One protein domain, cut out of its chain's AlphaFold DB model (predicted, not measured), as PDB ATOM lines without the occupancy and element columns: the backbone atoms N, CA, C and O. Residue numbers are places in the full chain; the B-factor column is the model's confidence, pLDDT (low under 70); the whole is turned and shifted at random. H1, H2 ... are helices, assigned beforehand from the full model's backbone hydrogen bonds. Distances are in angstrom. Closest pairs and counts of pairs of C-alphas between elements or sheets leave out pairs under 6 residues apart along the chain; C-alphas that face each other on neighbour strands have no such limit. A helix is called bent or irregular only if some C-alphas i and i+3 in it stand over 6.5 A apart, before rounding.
ATOM      1  N   GLU A   5     126.778 168.288 126.442       88.94
ATOM      2  CA  GLU A   5     126.117 169.363 127.183       88.94
ATOM      3  C   GLU A   5     127.115 170.291 127.890       88.94
ATOM      4  O   GLU A   5     126.936 171.508 127.910       88.94
ATOM      5  N   GLN A   6     128.206 169.744 128.436       90.75
ATOM      6  CA  GLN A   6     129.273 170.558 129.012       90.75
ATOM      7  C   GLN A   6     129.976 171.390 127.934       90.75
ATOM      8  O   GLN A   6     130.227 172.571 128.154       90.75
ATOM      9  N   THR A   7     130.249 170.810 126.763       94.00
ATOM     10  CA  THR A   7     130.833 171.538 125.628       94.00
ATOM     11  C   THR A   7     129.917 172.663 125.153       94.00
ATOM     12  O   THR A   7     130.390 173.778 124.950       94.00
ATOM     13  N   ARG A   8     128.600 172.426 125.067       95.00
ATOM     14  CA  ARG A   8     127.616 173.471 124.748       95.00
ATOM     15  C   ARG A   8     127.686 174.640 125.731       95.00
ATOM     16  O   ARG A   8     127.807 175.784 125.301       95.00
ATOM     17  N   ARG A   9     127.716 174.362 127.038       96.94
ATOM     18  CA  ARG A   9     127.859 175.406 128.070       96.94
ATOM     19  C   ARG A   9     129.180 176.163 127.975       96.94
ATOM     20  O   ARG A   9     129.206 177.365 128.228       96.94
ATOM     21  N   LEU A  10     130.277 175.488 127.626       96.88
ATOM     22  CA  LEU A  10     131.571 176.147 127.412       96.88
ATOM     23  C   LEU A  10     131.509 177.115 126.226       96.88
ATOM     24  O   LEU A  10     131.988 178.240 126.346       96.88
ATOM     25  N   ILE A  11     130.868 176.714 125.123       97.81
ATOM     26  CA  ILE A  11     130.630 177.590 123.968       97.81
ATOM     27  C   ILE A  11     129.779 178.795 124.387       97.81
ATOM     28  O   ILE A  11     130.179 179.927 124.138       97.81
ATOM     29  N   GLU A  12     128.649 178.576 125.064       98.31
ATOM     30  CA  GLU A  12     127.759 179.648 125.542       98.31
ATOM     31  C   GLU A  12     128.486 180.632 126.476       98.31
ATOM     32  O   GLU A  12     128.356 181.851 126.332       98.31
ATOM     33  N   THR A  13     129.308 180.115 127.394       98.50
ATOM     34  CA  THR A  13     130.108 180.926 128.325       98.50
ATOM     35  C   THR A  13     131.133 181.774 127.576       98.50
ATOM     36  O   THR A  13     131.232 182.976 127.813       98.50
ATOM     37  N   ALA A  14     131.871 181.170 126.643       98.12
ATOM     38  CA  ALA A  14     132.874 181.867 125.850       98.12
ATOM     39  C   ALA A  14     132.236 182.926 124.932       98.12
ATOM     40  O   ALA A  14     132.720 184.052 124.856       98.12
ATOM     41  N   VAL A  15     131.101 182.622 124.297       98.62
ATOM     42  CA  VAL A  15     130.345 183.598 123.494       98.62
ATOM     43  C   VAL A  15     129.881 184.774 124.353       98.62
ATOM     44  O   VAL A  15     130.067 185.924 123.957       98.62
ATOM     45  N   THR A  16     129.343 184.509 125.544       98.62
ATOM     46  CA  THR A  16     128.918 185.567 126.476       98.62
ATOM     47  C   THR A  16     130.101 186.446 126.886       98.62
ATOM     48  O   THR A  16     130.025 187.666 126.770       98.62
ATOM     49  N   GLY A  17     131.241 185.850 127.253       98.44
ATOM     50  CA  GLY A  17     132.460 186.596 127.590       98.44
ATOM     51  C   GLY A  17     133.003 187.443 126.431       98.44
ATOM     52  O   GLY A  17     133.481 188.564 126.642       98.44
ATOM     53  N   ALA A  18     132.890 186.951 125.193       98.50
ATOM     54  CA  ALA A  18     133.246 187.717 124.002       98.50
ATOM     55  C   ALA A  18     132.319 188.926 123.807       98.50
ATOM     56  O   ALA A  18     132.810 190.036 123.600       98.50
ATOM     57  N   ILE A  19     131.002 188.730 123.925       98.62
ATOM     58  CA  ILE A  19     130.001 189.804 123.824       98.62
ATOM     59  C   ILE A  19     130.249 190.867 124.897       98.62
ATOM     60  O   ILE A  19     130.365 192.046 124.563       98.62
ATOM     61  N   ASP A  20     130.419 190.461 126.155       98.50
ATOM     62  CA  ASP A  20     130.697 191.370 127.269       98.50
ATOM     63  C   ASP A  20     131.970 192.193 127.026       98.50
ATOM     64  O   ASP A  20     132.062 193.365 127.392       98.50
ATOM     65  N   SER A  21     132.993 191.584 126.426       98.06
ATOM     66  CA  SER A  21     134.243 192.272 126.094       98.06
ATOM     67  C   SER A  21     134.046 193.281 124.965       98.06
ATOM     68  O   SER A  21     134.512 194.413 125.079       98.06
ATOM     69  N   LEU A  22     133.298 192.918 123.918       98.25
ATOM     70  CA  LEU A  22     132.970 193.817 122.809       98.25
ATOM     71  C   LEU A  22     132.105 195.003 123.250       98.25
ATOM     72  O   LEU A  22     132.318 196.113 122.774       98.25
ATOM     73  N   GLN A  23     131.183 194.810 124.195       98.19
ATOM     74  CA  GLN A  23     130.352 195.892 124.740       98.19
ATOM     75  C   GLN A  23     131.156 196.964 125.493       98.19
ATOM     76  O   GLN A  23     130.678 198.085 125.649       98.19
ATOM     77  N   ARG A  24     132.374 196.645 125.949       96.62
ATOM     78  CA  ARG A  24     133.280 197.591 126.625       96.62
ATOM     79  C   ARG A  24     134.194 198.347 125.657       96.62
ATOM     80  O   ARG A  24     134.973 199.190 126.093       96.62
ATOM     81  N   VAL A  25     134.141 198.041 124.361       97.81
ATOM     82  CA  VAL A  25     134.969 198.706 123.351       97.81
ATOM     83  C   VAL A  25     134.441 200.112 123.088       97.81
ATOM     84  O   VAL A  25     133.326 200.292 122.605       97.81
ATOM     85  N   ASP A  26     135.290 201.105 123.333       96.62
ATOM     86  CA  ASP A  26     135.071 202.485 122.914       96.62
ATOM     87  C   ASP A  26     135.956 202.808 121.701       96.62
ATOM     88  O   ASP A  26     137.182 202.896 121.791       96.62
ATOM     89  N   ALA A  27     135.322 202.997 120.543       94.50
ATOM     90  CA  ALA A  27     136.016 203.295 119.291       94.50
ATOM     91  C   ALA A  27     136.696 204.679 119.281       94.50
ATOM     92  O   ALA A  27     137.566 204.919 118.445       94.50
ATOM     93  N   SER A  28     136.332 205.580 120.202       97.31
ATOM     94  CA  SER A  28     136.978 206.889 120.341       97.31
ATOM     95  C   SER A  28     138.311 206.824 121.096       97.31
ATOM     96  O   SER A  28     139.113 207.758 121.009       97.31
ATOM     97  N   THR A  29     138.606 205.698 121.762       96.38
ATOM     98  CA  THR A  29     139.843 205.470 122.523       96.38
ATOM     99  C   THR A  29     140.566 204.178 122.095       96.38
ATOM    100  O   THR A  29     140.630 203.199 122.845       96.38
ATOM    101  N   PRO A  30     141.199 204.147 120.900       95.12
ATOM    102  CA  PRO A  30     141.764 202.920 120.325       95.12
ATOM    103  C   PRO A  30     142.761 202.179 121.223       95.12
ATOM    104  O   PRO A  30     142.772 200.952 121.249       95.12
ATOM    105  N   SER A  31     143.587 202.895 121.989       96.62
ATOM    106  CA  SER A  31     144.551 202.281 122.909       96.62
ATOM    107  C   SER A  31     143.878 201.509 124.048       96.62
ATOM    108  O   SER A  31     144.333 200.419 124.389       96.62
ATOM    109  N   ALA A  32     142.779 202.030 124.602       92.62
ATOM    110  CA  ALA A  32     141.987 201.346 125.623       92.62
ATOM    111  C   ALA A  32     141.171 200.186 125.022       92.62
ATOM    112  O   ALA A  32     141.054 199.122 125.632       92.62
ATOM    113  N   ALA A  33     140.682 200.350 123.787       97.38
ATOM    114  CA  ALA A  33     139.941 199.322 123.062       97.38
ATOM    115  C   ALA A  33     140.750 198.036 122.810       97.38
ATOM    116  O   ALA A  33     140.170 196.950 122.800       97.38
ATOM    117  N   ILE A  34     142.079 198.126 122.641       97.94
ATOM    118  CA  ILE A  34     142.943 196.965 122.344       97.94
ATOM    119  C   ILE A  34     142.765 195.842 123.374       97.94
ATOM    120  O   ILE A  34     142.622 194.686 122.982       97.94
ATOM    121  N   ALA A  35     142.741 196.156 124.673       96.88
ATOM    122  CA  ALA A  35     142.633 195.133 125.715       96.88
ATOM    123  C   ALA A  35     141.286 194.388 125.653       96.88
ATOM    124  O   ALA A  35     141.247 193.160 125.753       96.88
ATOM    125  N   HIS A  36     140.194 195.121 125.423       97.94
ATOM    126  CA  HIS A  36     138.851 194.559 125.282       97.94
ATOM    127  C   HIS A  36     138.701 193.721 124.006       97.94
ATOM    128  O   HIS A  36     138.147 192.624 124.050       97.94
ATOM    129  N   LEU A  37     139.266 194.180 122.887       98.31
ATOM    130  CA  LEU A  37     139.280 193.427 121.630       98.31
ATOM    131  C   LEU A  37     140.114 192.146 121.734       98.31
ATOM    132  O   LEU A  37     139.712 191.105 121.220       98.31
ATOM    133  N   GLN A  38     141.253 192.190 122.428       98.31
ATOM    134  CA  GLN A  38     142.063 190.998 122.677       98.31
ATOM    135  C   GLN A  38     141.319 189.968 123.534       98.31
ATOM    136  O   GLN A  38     141.383 188.777 123.239       98.31
ATOM    137  N   GLU A  39     140.598 190.405 124.569       98.25
ATOM    138  CA  GLU A  39     139.772 189.510 125.387       98.25
ATOM    139  C   GLU A  39     138.609 188.917 124.581       98.25
ATOM    140  O   GLU A  39     138.367 187.709 124.636       98.25
ATOM    141  N   ALA A  40     137.943 189.724 123.750       98.50
ATOM    142  CA  ALA A  40     136.909 189.239 122.841       98.50
ATOM    143  C   ALA A  40     137.449 188.195 121.848       98.50
ATOM    144  O   ALA A  40     136.814 187.159 121.634       98.50
ATOM    145  N   SER A  41     138.639 188.431 121.282       98.31
ATOM    146  CA  SER A  41     139.311 187.493 120.374       98.31
ATOM    147  C   SER A  41     139.614 186.167 121.066       98.31
ATOM    148  O   SER A  41     139.270 185.115 120.536       98.31
ATOM    149  N   ARG A  42     140.189 186.200 122.278       98.31
ATOM    150  CA  ARG A  42     140.481 184.987 123.062       98.31
ATOM    151  C   ARG A  42     139.226 184.158 123.321       98.31
ATOM    152  O   ARG A  42     139.223 182.954 123.075       98.31
ATOM    153  N   ASN A  43     138.155 184.800 123.775       98.50
ATOM    154  CA  ASN A  43     136.890 184.122 124.047       98.50
ATOM    155  C   ASN A  43     136.265 183.540 122.768       98.50
ATOM    156  O   ASN A  43     135.803 182.399 122.758       98.50
ATOM    157  N   THR A  44     136.337 184.271 121.655       98.19
ATOM    158  CA  THR A  44     135.867 183.787 120.348       98.19
ATOM    159  C   THR A  44     136.678 182.583 119.866       98.19
ATOM    160  O   THR A  44     136.112 181.621 119.352       98.19
ATOM    161  N   GLU A  45     137.997 182.587 120.062       97.31
ATOM    162  CA  GLU A  45     138.860 181.454 119.722       97.31
ATOM    163  C   GLU A  45     138.538 180.204 120.548       97.31
ATOM    164  O   GLU A  45     138.529 179.102 119.998       97.31
ATOM    165  N   ILE A  46     138.239 180.362 121.842       97.62
ATOM    166  CA  ILE A  46     137.785 179.261 122.703       97.62
ATOM    167  C   ILE A  46     136.471 178.686 122.163       97.62
ATOM    168  O   ILE A  46     136.400 177.485 121.901       97.62
ATOM    169  N   ALA A  47     135.467 179.539 121.930       98.19
ATOM    170  CA  ALA A  47     134.172 179.121 121.394       98.19
ATOM    171  C   ALA A  47     134.317 178.391 120.048       98.19
ATOM    172  O   ALA A  47     133.730 177.326 119.853       98.19
ATOM    173  N   LEU A  48     135.147 178.922 119.143       98.00
ATOM    174  CA  LEU A  48     135.425 178.314 117.844       98.00
ATOM    175  C   LEU A  48     136.068 176.932 117.992       98.00
ATOM    176  O   LEU A  48     135.634 175.983 117.343       98.00
ATOM    177  N   ASN A  49     137.098 176.797 118.829       97.75
ATOM    178  CA  ASN A  49     137.790 175.521 118.999       97.75
ATOM    179  C   ASN A  49     136.852 174.452 119.592       97.75
ATOM    180  O   ASN A  49     136.831 173.324 119.095       97.75
ATOM    181  N   GLU A  50     136.045 174.802 120.599       97.94
ATOM    182  CA  GLU A  50     135.051 173.890 121.184       97.94
ATOM    183  C   GLU A  50     133.965 173.497 120.170       97.94
ATOM    184  O   GLU A  50     133.648 172.313 120.042       97.94
ATOM    185  N   ALA A  51     133.456 174.447 119.377       97.69
ATOM    186  CA  ALA A  51     132.478 174.169 118.325       97.69
ATOM    187  C   ALA A  51     133.045 173.257 117.224       97.69
ATOM    188  O   ALA A  51     132.376 172.326 116.779       97.69
ATOM    189  N   LEU A  52     134.303 173.464 116.816       97.38
ATOM    190  CA  LEU A  52     134.984 172.589 115.858       97.38
ATOM    191  C   LEU A  52     135.140 171.167 116.406       97.38
ATOM    192  O   LEU A  52     134.920 170.202 115.675       97.38
ATOM    193  N   ALA A  53     135.494 171.020 117.685       96.75
ATOM    194  CA  ALA A  53     135.576 169.711 118.325       96.75
ATOM    195  C   ALA A  53     134.204 169.024 118.386       96.75
ATOM    196  O   ALA A  53     134.103 167.845 118.042       96.75
ATOM    197  N   ALA A  54     133.154 169.762 118.753       95.81
ATOM    198  CA  ALA A  54     131.785 169.261 118.767       95.81
ATOM    199  C   ALA A  54     131.325 168.816 117.370       95.81
ATOM    200  O   ALA A  54     130.842 167.700 117.231       95.81
ATOM    201  N   GLY A  55     131.561 169.608 116.321       95.81
ATOM    202  CA  GLY A  55     131.178 169.239 114.956       95.81
ATOM    203  C   GLY A  55     131.962 168.043 114.403       95.81
ATOM    204  O   GLY A  55     131.415 167.184 113.714       95.81
ATOM    205  N   VAL A  56     133.253 167.924 114.734       95.69
ATOM    206  CA  VAL A  56     134.051 166.750 114.340       95.69
ATOM    207  C   VAL A  56     133.565 165.492 115.054       95.69
ATOM    208  O   VAL A  56     133.525 164.423 114.448       95.69
ATOM    209  N   VAL A  57     133.214 165.571 116.333       94.50
ATOM    210  CA  VAL A  57     132.901 164.378 117.127       94.50
ATOM    211  C   VAL A  57     131.414 164.020 117.082       94.50
ATOM    212  O   VAL A  57     131.092 162.861 116.844       94.50
ATOM    213  N   GLY A  58     130.528 164.993 117.272       91.38
ATOM    214  CA  GLY A  58     129.074 164.826 117.269       91.38
ATOM    215  C   GLY A  58     128.480 164.761 115.864       91.38
ATOM    216  O   GLY A  58     127.797 163.795 115.540       91.38
ATOM    217  N   ASP A  59     128.805 165.729 115.007       92.31
ATOM    218  CA  ASP A  59     128.167 165.859 113.682       92.31
ATOM    219  C   ASP A  59     128.899 165.081 112.577       92.31
ATOM    220  O   ASP A  59     128.504 165.077 111.412       92.31
ATOM    221  N   GLY A  60     130.005 164.418 112.923       92.81
ATOM    222  CA  GLY A  60     130.759 163.582 111.995       92.81
ATOM    223  C   GLY A  60     131.601 164.351 110.972       92.81
ATOM    224  O   GLY A  60     132.140 163.719 110.059       92.81
ATOM    225  N   LEU A  61     131.794 165.669 111.129       95.44
ATOM    226  CA  LEU A  61     132.603 166.467 110.201       95.44
ATOM    227  C   LEU A  61     134.016 165.890 110.052       95.44
ATOM    228  O   LEU A  61     134.674 165.505 111.022       95.44
ATOM    229  N   SER A  62     134.517 165.854 108.818       95.00
ATOM    230  CA  SER A  62     135.931 165.568 108.577       95.00
ATOM    231  C   SER A  62     136.808 166.743 109.020       95.00
ATOM    232  O   SER A  62     136.381 167.897 109.001       95.00
ATOM    233  N   MET A  63     138.083 166.477 109.321       94.12
ATOM    234  CA  MET A  63     139.066 167.528 109.638       94.12
ATOM    235  C   MET A  63     139.147 168.598 108.544       94.12
ATOM    236  O   MET A  63     139.304 169.779 108.828       94.12
ATOM    237  N   ARG A  64     139.004 168.206 107.273       94.75
ATOM    238  CA  ARG A  64     139.015 169.156 106.157       94.75
ATOM    239  C   ARG A  64     137.777 170.056 106.161       94.75
ATOM    240  O   ARG A  64     137.923 171.256 105.965       94.75
ATOM    241  N   GLN A  65     136.588 169.494 106.390       96.62
ATOM    242  CA  GLN A  65     135.342 170.267 106.473       96.62
ATOM    243  C   GLN A  65     135.348 171.208 107.676       96.62
ATOM    244  O   GLN A  65     135.026 172.380 107.523       96.62
ATOM    245  N   ALA A  66     135.784 170.725 108.841       96.12
ATOM    246  CA  ALA A  66     135.924 171.548 110.037       96.12
ATOM    247  C   ALA A  66     136.914 172.707 109.811       96.12
ATOM    248  O   ALA A  66     136.625 173.847 110.159       96.12
ATOM    249  N   ALA A  67     138.051 172.447 109.156       94.94
ATOM    250  CA  ALA A  67     139.030 173.487 108.839       94.94
ATOM    251  C   ALA A  67     138.433 174.555 107.917       94.94
ATOM    252  O   ALA A  67     138.574 175.745 108.186       94.94
ATOM    253  N   ALA A  68     137.722 174.127 106.869       96.56
ATOM    254  CA  ALA A  68     137.046 175.031 105.948       96.56
ATOM    255  C   ALA A  68     135.976 175.878 106.655       96.56
ATOM    256  O   ALA A  68     135.953 177.091 106.470       96.56
ATOM    257  N   ALA A  69     135.147 175.265 107.508       95.06
ATOM    258  CA  ALA A  69     134.115 175.967 108.273       95.06
ATOM    259  C   ALA A  69     134.702 177.001 109.249       95.06
ATOM    260  O   ALA A  69     134.132 178.071 109.428       95.06
ATOM    261  N   GLY A  70     135.859 176.705 109.848       93.88
ATOM    262  CA  GLY A  70     136.557 177.622 110.750       93.88
ATOM    263  C   GLY A  70     137.450 178.661 110.064       93.88
ATOM    264  O   GLY A  70     138.084 179.446 110.763       93.88
ATOM    265  N   GLY A  71     137.572 178.651 108.730       95.69
ATOM    266  CA  GLY A  71     138.519 179.517 108.014       95.69
ATOM    267  C   GLY A  71     139.989 179.221 108.347       95.69
ATOM    268  O   GLY A  71     140.837 180.109 108.300       95.69
ATOM    269  N   LEU A  72     140.297 177.979 108.722       95.06
ATOM    270  CA  LEU A  72     141.611 177.549 109.189       95.06
ATOM    271  C   LEU A  72     142.317 176.672 108.157       95.06
ATOM    272  O   LEU A  72     141.702 175.933 107.389       95.06
ATOM    273  N   ALA A  73     143.648 176.668 108.204       94.88
ATOM    274  CA  ALA A  73     144.418 175.674 107.474       94.88
ATOM    275  C   ALA A  73     144.280 174.293 108.158       94.88
ATOM    276  O   ALA A  73     144.402 174.211 109.386       94.88
ATOM    277  N   PRO A  74     144.092 173.187 107.409       90.56
ATOM    278  CA  PRO A  74     143.872 171.855 107.989       90.56
ATOM    279  C   PRO A  74     144.963 171.387 108.965       90.56
ATOM    280  O   PRO A  74     144.680 170.660 109.913       90.56
ATOM    281  N   ASN A  75     146.209 171.822 108.770       93.06
ATOM    282  CA  ASN A  75     147.355 171.479 109.619       93.06
ATOM    283  C   ASN A  75     147.346 172.158 111.004       93.06
ATOM    284  O   ASN A  75     148.124 171.765 111.877       93.06
ATOM    285  N   THR A  76     146.487 173.159 111.212       94.44
ATOM    286  CA  THR A  76     146.345 173.869 112.493       94.44
ATOM    287  C   THR A  76     145.361 173.190 113.438       94.44
ATOM    288  O   THR A  76     145.533 173.261 114.656       94.44
ATOM    289  N   LEU A  77     144.372 172.473 112.893       94.31
ATOM    290  CA  LEU A  77     143.347 171.799 113.687       94.31
ATOM    291  C   LEU A  77     143.916 170.816 114.714       94.31
ATOM    292  O   LEU A  77     143.476 170.886 115.854       94.31
ATOM    293  N   PRO A  78     144.893 169.940 114.396       94.81
ATOM    294  CA  PRO A  78     145.381 168.956 115.361       94.81
ATOM    295  C   PRO A  78     145.835 169.560 116.693       94.81
ATOM    296  O   PRO A  78     145.545 168.997 117.742       94.81
ATOM    297  N   ALA A  79     146.526 170.704 116.657       95.00
ATOM    298  CA  ALA A  79     146.980 171.396 117.863       95.00
ATOM    299  C   ALA A  79     145.845 172.171 118.551       95.00
ATOM    300  O   ALA A  79     145.807 172.245 119.773       95.00
ATOM    301  N   ARG A  80     144.896 172.720 117.782       95.38
ATOM    302  CA  ARG A  80     143.726 173.420 118.335       95.38
ATOM    303  C   ARG A  80     142.779 172.468 119.061       95.38
ATOM    304  O   ARG A  80     142.398 172.738 120.191       95.38
ATOM    305  N   LEU A  81     142.461 171.331 118.446       96.38
ATOM    306  CA  LEU A  81     141.591 170.303 119.025       96.38
ATOM    307  C   LEU A  81     142.205 169.646 120.267       96.38
ATOM    308  O   LEU A  81     141.482 169.164 121.127       96.38
ATOM    309  N   ALA A  82     143.531 169.649 120.395       96.19
ATOM    310  CA  ALA A  82     144.205 169.171 121.600       96.19
ATOM    311  C   ALA A  82     143.918 170.044 122.837       96.19
ATOM    312  O   ALA A  82     144.017 169.568 123.964       96.19
ATOM    313  N   GLY A  83     143.545 171.310 122.637       93.62
ATOM    314  CA  GLY A  83     143.172 172.224 123.715       93.62
ATOM    315  C   GLY A  83     141.702 172.158 124.129       93.62
ATOM    316  O   GLY A  83     141.322 172.905 125.023       93.62
ATOM    317  N   THR A  84     140.874 171.326 123.487       96.69
ATOM    318  CA  THR A  84     139.420 171.346 123.705       96.69
ATOM    319  C   THR A  84     138.952 170.310 124.711       96.69
ATOM    320  O   THR A  84     139.589 169.274 124.932       96.69
ATOM    321  N   SER A  85     137.782 170.566 125.288       95.06
ATOM    322  CA  SER A  85     137.163 169.721 126.308       95.06
ATOM    323  C   SER A  85     136.873 168.285 125.837       95.06
ATOM    324  O   SER A  85     137.061 167.328 126.594       95.06
ATOM    325  N   LEU A  86     136.451 168.118 124.577       94.25
ATOM    326  CA  LEU A  86     136.097 166.813 124.003       94.25
ATOM    327  C   LEU A  86     137.307 166.007 123.535       94.25
ATOM    328  O   LEU A  86     137.285 164.780 123.619       94.25
ATOM    329  N   LEU A  87     138.343 166.670 123.011       95.44
ATOM    330  CA  LEU A  87     139.427 166.001 122.287       95.44
ATOM    331  C   LEU A  87     140.792 166.074 122.980       95.44
ATOM    332  O   LEU A  87     141.669 165.279 122.643       95.44
ATOM    333  N   GLY A  88     140.972 166.927 123.991       95.00
ATOM    334  CA  GLY A  88     142.251 167.056 124.696       95.00
ATOM    335  C   GLY A  88     142.716 165.770 125.386       95.00
ATOM    336  O   GLY A  88     143.909 165.482 125.420       95.00
ATOM    337  N   GLY A  89     141.782 164.928 125.844       94.44
ATOM    338  CA  GLY A  89     142.091 163.602 126.399       94.44
ATOM    339  C   GLY A  89     142.535 162.557 125.365       94.44
ATOM    340  O   GLY A  89     143.013 161.493 125.747       94.44
ATOM    341  N   TYR A  90     142.397 162.856 124.071       95.62
ATOM    342  CA  TYR A  90     142.689 161.958 122.947       95.62
ATOM    343  C   TYR A  90     143.900 162.397 122.121       95.62
ATOM    344  O   TYR A  90     144.151 161.866 121.034       95.62
ATOM    345  N   GLN A  91     144.639 163.396 122.599       96.19
ATOM    346  CA  GLN A  91     145.855 163.851 121.944       96.19
ATOM    347  C   GLN A  91     146.963 162.791 122.018       96.19
ATOM    348  O   GLN A  91     147.084 162.046 122.990       96.19
ATOM    349  N   GLY A  92     147.816 162.762 120.995       93.19
ATOM    350  CA  GLY A  92     149.064 162.010 121.038       93.19
ATOM    351  C   GLY A  92     150.113 162.668 121.940       93.19
ATOM    352  O   GLY A  92     149.928 163.775 122.452       93.19
ATOM    353  N   ALA A  93     151.268 162.011 122.074       91.31
ATOM    354  CA  ALA A  93     152.409 162.516 122.849       91.31
ATOM    355  C   ALA A  93     152.924 163.889 122.367       91.31
ATOM    356  O   ALA A  93     153.515 164.643 123.133       91.31
ATOM    357  N   ASP A  94     152.664 164.243 121.109       92.81
ATOM    358  CA  ASP A  94     153.009 165.529 120.502       92.81
ATOM    359  C   ASP A  94     151.978 166.641 120.761       92.81
ATOM    360  O   ASP A  94     152.060 167.703 120.141       92.81
ATOM    361  N   ARG A  95     151.012 166.416 121.665       93.50
ATOM    362  CA  ARG A  95     149.904 167.342 121.971       93.50
ATOM    363  C   ARG A  95     149.099 167.725 120.727       93.50
ATOM    364  O   ARG A  95     148.704 168.875 120.540       93.50
ATOM    365  N   ARG A  96     148.899 166.752 119.836       95.75
ATOM    366  CA  ARG A  96     148.093 166.889 118.621       95.75
ATOM    367  C   ARG A  96     147.068 165.773 118.544       95.75
ATOM    368  O   ARG A  96     147.371 164.613 118.816       95.75
ATOM    369  N   VAL A  97     145.864 166.123 118.117       95.56
ATOM    370  CA  VAL A  97     144.785 165.164 117.873       95.56
ATOM    371  C   VAL A  97     144.878 164.647 116.438       95.56
ATOM    372  O   VAL A  97     144.917 165.429 115.486       95.56
ATOM    373  N   ARG A  98     144.923 163.320 116.288       94.56
ATOM    374  CA  ARG A  98     144.928 162.616 114.995       94.56
ATOM    375  C   ARG A  98     143.599 161.896 114.751       94.56
ATOM    376  O   ARG A  98     142.727 161.871 115.618       94.56
ATOM    377  N   ALA A  99     143.461 161.303 113.566       93.81
ATOM    378  CA  ALA A  99     142.267 160.564 113.162       93.81
ATOM    379  C   ALA A  99     141.923 159.430 114.141       93.81
ATOM    380  O   ALA A  99     140.753 159.231 114.453       93.81
ATOM    381  N   GLU A 100     142.931 158.744 114.682       94.75
ATOM    382  CA  GLU A 100     142.760 157.663 115.655       94.75
ATOM    383  C   GLU A 100     142.141 158.181 116.961       94.75
ATOM    384  O   GLU A 100     141.207 157.578 117.489       94.75
ATOM    385  N   GLY A 101     142.609 159.336 117.449       94.50
ATOM    386  CA  GLY A 101     142.062 159.990 118.640       94.50
ATOM    387  C   GLY A 101     140.611 160.434 118.445       94.50
ATOM    388  O   GLY A 101     139.778 160.229 119.321       94.50
ATOM    389  N   ILE A 102     140.278 160.956 117.261       95.19
ATOM    390  CA  ILE A 102     138.899 161.331 116.902       95.19
ATOM    391  C   ILE A 102     137.999 160.095 116.828       95.19
ATOM    392  O   ILE A 102     136.894 160.105 117.367       95.19
ATOM    393  N   ALA A 103     138.458 159.023 116.177       94.44
ATOM    394  CA  ALA A 103     137.708 157.775 116.081       94.44
ATOM    395  C   ALA A 103     137.424 157.194 117.473       94.44
ATOM    396  O   ALA A 103     136.301 156.767 117.747       94.44
ATOM    397  N   ARG A 104     138.412 157.250 118.374       93.62
ATOM    398  CA  ARG A 104     138.246 156.834 119.765       93.62
ATOM    399  C   ARG A 104     137.252 157.717 120.521       93.62
ATOM    400  O   ARG A 104     136.371 157.177 121.181       93.62
ATOM    401  N   ALA A 105     137.339 159.036 120.374       93.94
ATOM    402  CA  ALA A 105     136.406 159.972 121.000       93.94
ATOM    403  C   ALA A 105     134.956 159.722 120.567       93.94
ATOM    404  O   ALA A 105     134.063 159.620 121.406       93.94
ATOM    405  N   ARG A 106     134.729 159.545 119.258       93.19
ATOM    406  CA  ARG A 106     133.411 159.205 118.697       93.19
ATOM    407  C   ARG A 106     132.877 157.896 119.271       93.19
ATOM    408  O   ARG A 106     131.715 157.816 119.655       93.19
ATOM    409  N   TYR A 107     133.735 156.883 119.352       91.19
ATOM    410  CA  TYR A 107     133.376 155.592 119.921       91.19
ATOM    411  C   TYR A 107     133.000 155.681 121.404       91.19
ATOM    412  O   TYR A 107     131.989 155.116 121.816       91.19
ATOM    413  N   ASP A 108     133.794 156.394 122.204       89.25
ATOM    414  CA  ASP A 108     133.556 156.526 123.640       89.25
ATOM    415  C   ASP A 108     132.273 157.335 123.924       89.25
ATOM    416  O   ASP A 108     131.535 156.986 124.843       89.25
ATOM    417  N   ILE A 109     131.952 158.354 123.114       84.94
ATOM    418  CA  ILE A 109     130.687 159.109 123.211       84.94
ATOM    419  C   ILE A 109     129.489 158.261 122.784       84.94
ATOM    420  O   ILE A 109     128.491 158.231 123.498       84.94
ATOM    421  N   GLY A 110     129.596 157.510 121.683       79.50
ATOM    422  CA  GLY A 110     128.540 156.594 121.237       79.50
ATOM    423  C   GLY A 110     128.272 155.428 122.200       79.50
ATOM    424  O   GLY A 110     127.243 154.766 122.092       79.50
ATOM    425  N   ARG A 111     129.184 155.168 123.147       71.25
ATOM    426  CA  ARG A 111     129.034 154.176 124.223       71.25
ATOM    427  C   ARG A 111     128.575 154.751 125.556       71.25
ATOM    428  O   ARG A 111     128.316 153.965 126.470       71.25
ATOM    429  N   GLN A 112     128.492 156.074 125.705       61.28
ATOM    430  CA  GLN A 112     127.839 156.629 126.884       61.28
ATOM    431  C   GLN A 112     126.402 156.107 126.888       61.28
ATOM    432  O   GLN A 112     125.778 156.106 125.827       61.28
TER     433      GLN A 112
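What this domain is: This is residues 5 to 112 of the 155 residues of an uncharacterized protein of Microlunatus soli (UniProt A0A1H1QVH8). A long helical hairpin, H1 and H2 side by side, has a small head at the end of H2, where the short helices H3 and H4 pack on it and H5 lies across its tip. The 108 printed residues hold five named helices, H1 to H5 in order along the chain, and no named strand; the class is all helix. The whole is elongated, spanning 51 by 28 by 24 A, and only just compact, close to loose, with a radius of gyration of the C-alphas of 15.7 A.

Where its parts are: Find C-alpha 5 at (126.117, 169.363, 127.183); from there H1 runs 27.0 A to residue 23. H2, residues 30 to 57, runs 39.7 A, and is neither bent nor irregular, but only just: C-alphas 32 and 35 are 6.2 A apart. Next come H3, residues 63 to 69, and H4, residues 77 to 81. H5, residues 99 to 110, covers 16.4 A and ends at C-alpha 110, (128.540, 156.594, 121.237).

How they stand to each other: Look first at H2, the hub, which touches the other four helices. H1 and H2 form a hairpin at a shallow tilt of 18 degrees, opposite ways, their closest C-alphas, Ala 18 and Ala 40, 4.1 A apart. H2 touches H3 with residues 52 to 56 alone, closest C-alphas Leu 52 and Ala 66 at 6.0 A; this hairpin has a steep tilt of 44 degrees, opposite ways. H2 touches H4 with residues 49 to 53 alone, closest C-alphas Ala 53 and Leu 81 at 6.1 A. Residues 56 to 57 of H2 touch residues 102 to 106 of H5, about perpendicular at 73 degrees, closest C-alphas Val 57 and Arg 106 at 5.4 A. H1 is apart from H3, H4 and H5. Every O i to N i+4 pair is within hydrogen-bond range in H1, H3, H4 and H5, and 22 of 24 are in H2.

The domain as a whole: The farthest C-alphas, Ser 28 and Arg 111, are 53.4 A apart. The printed part has no cut; its long link, residues 82 to 98, joins H4 to H5. Mean pLDDT of the printed part is 94.9, and residue 112 alone is under 70.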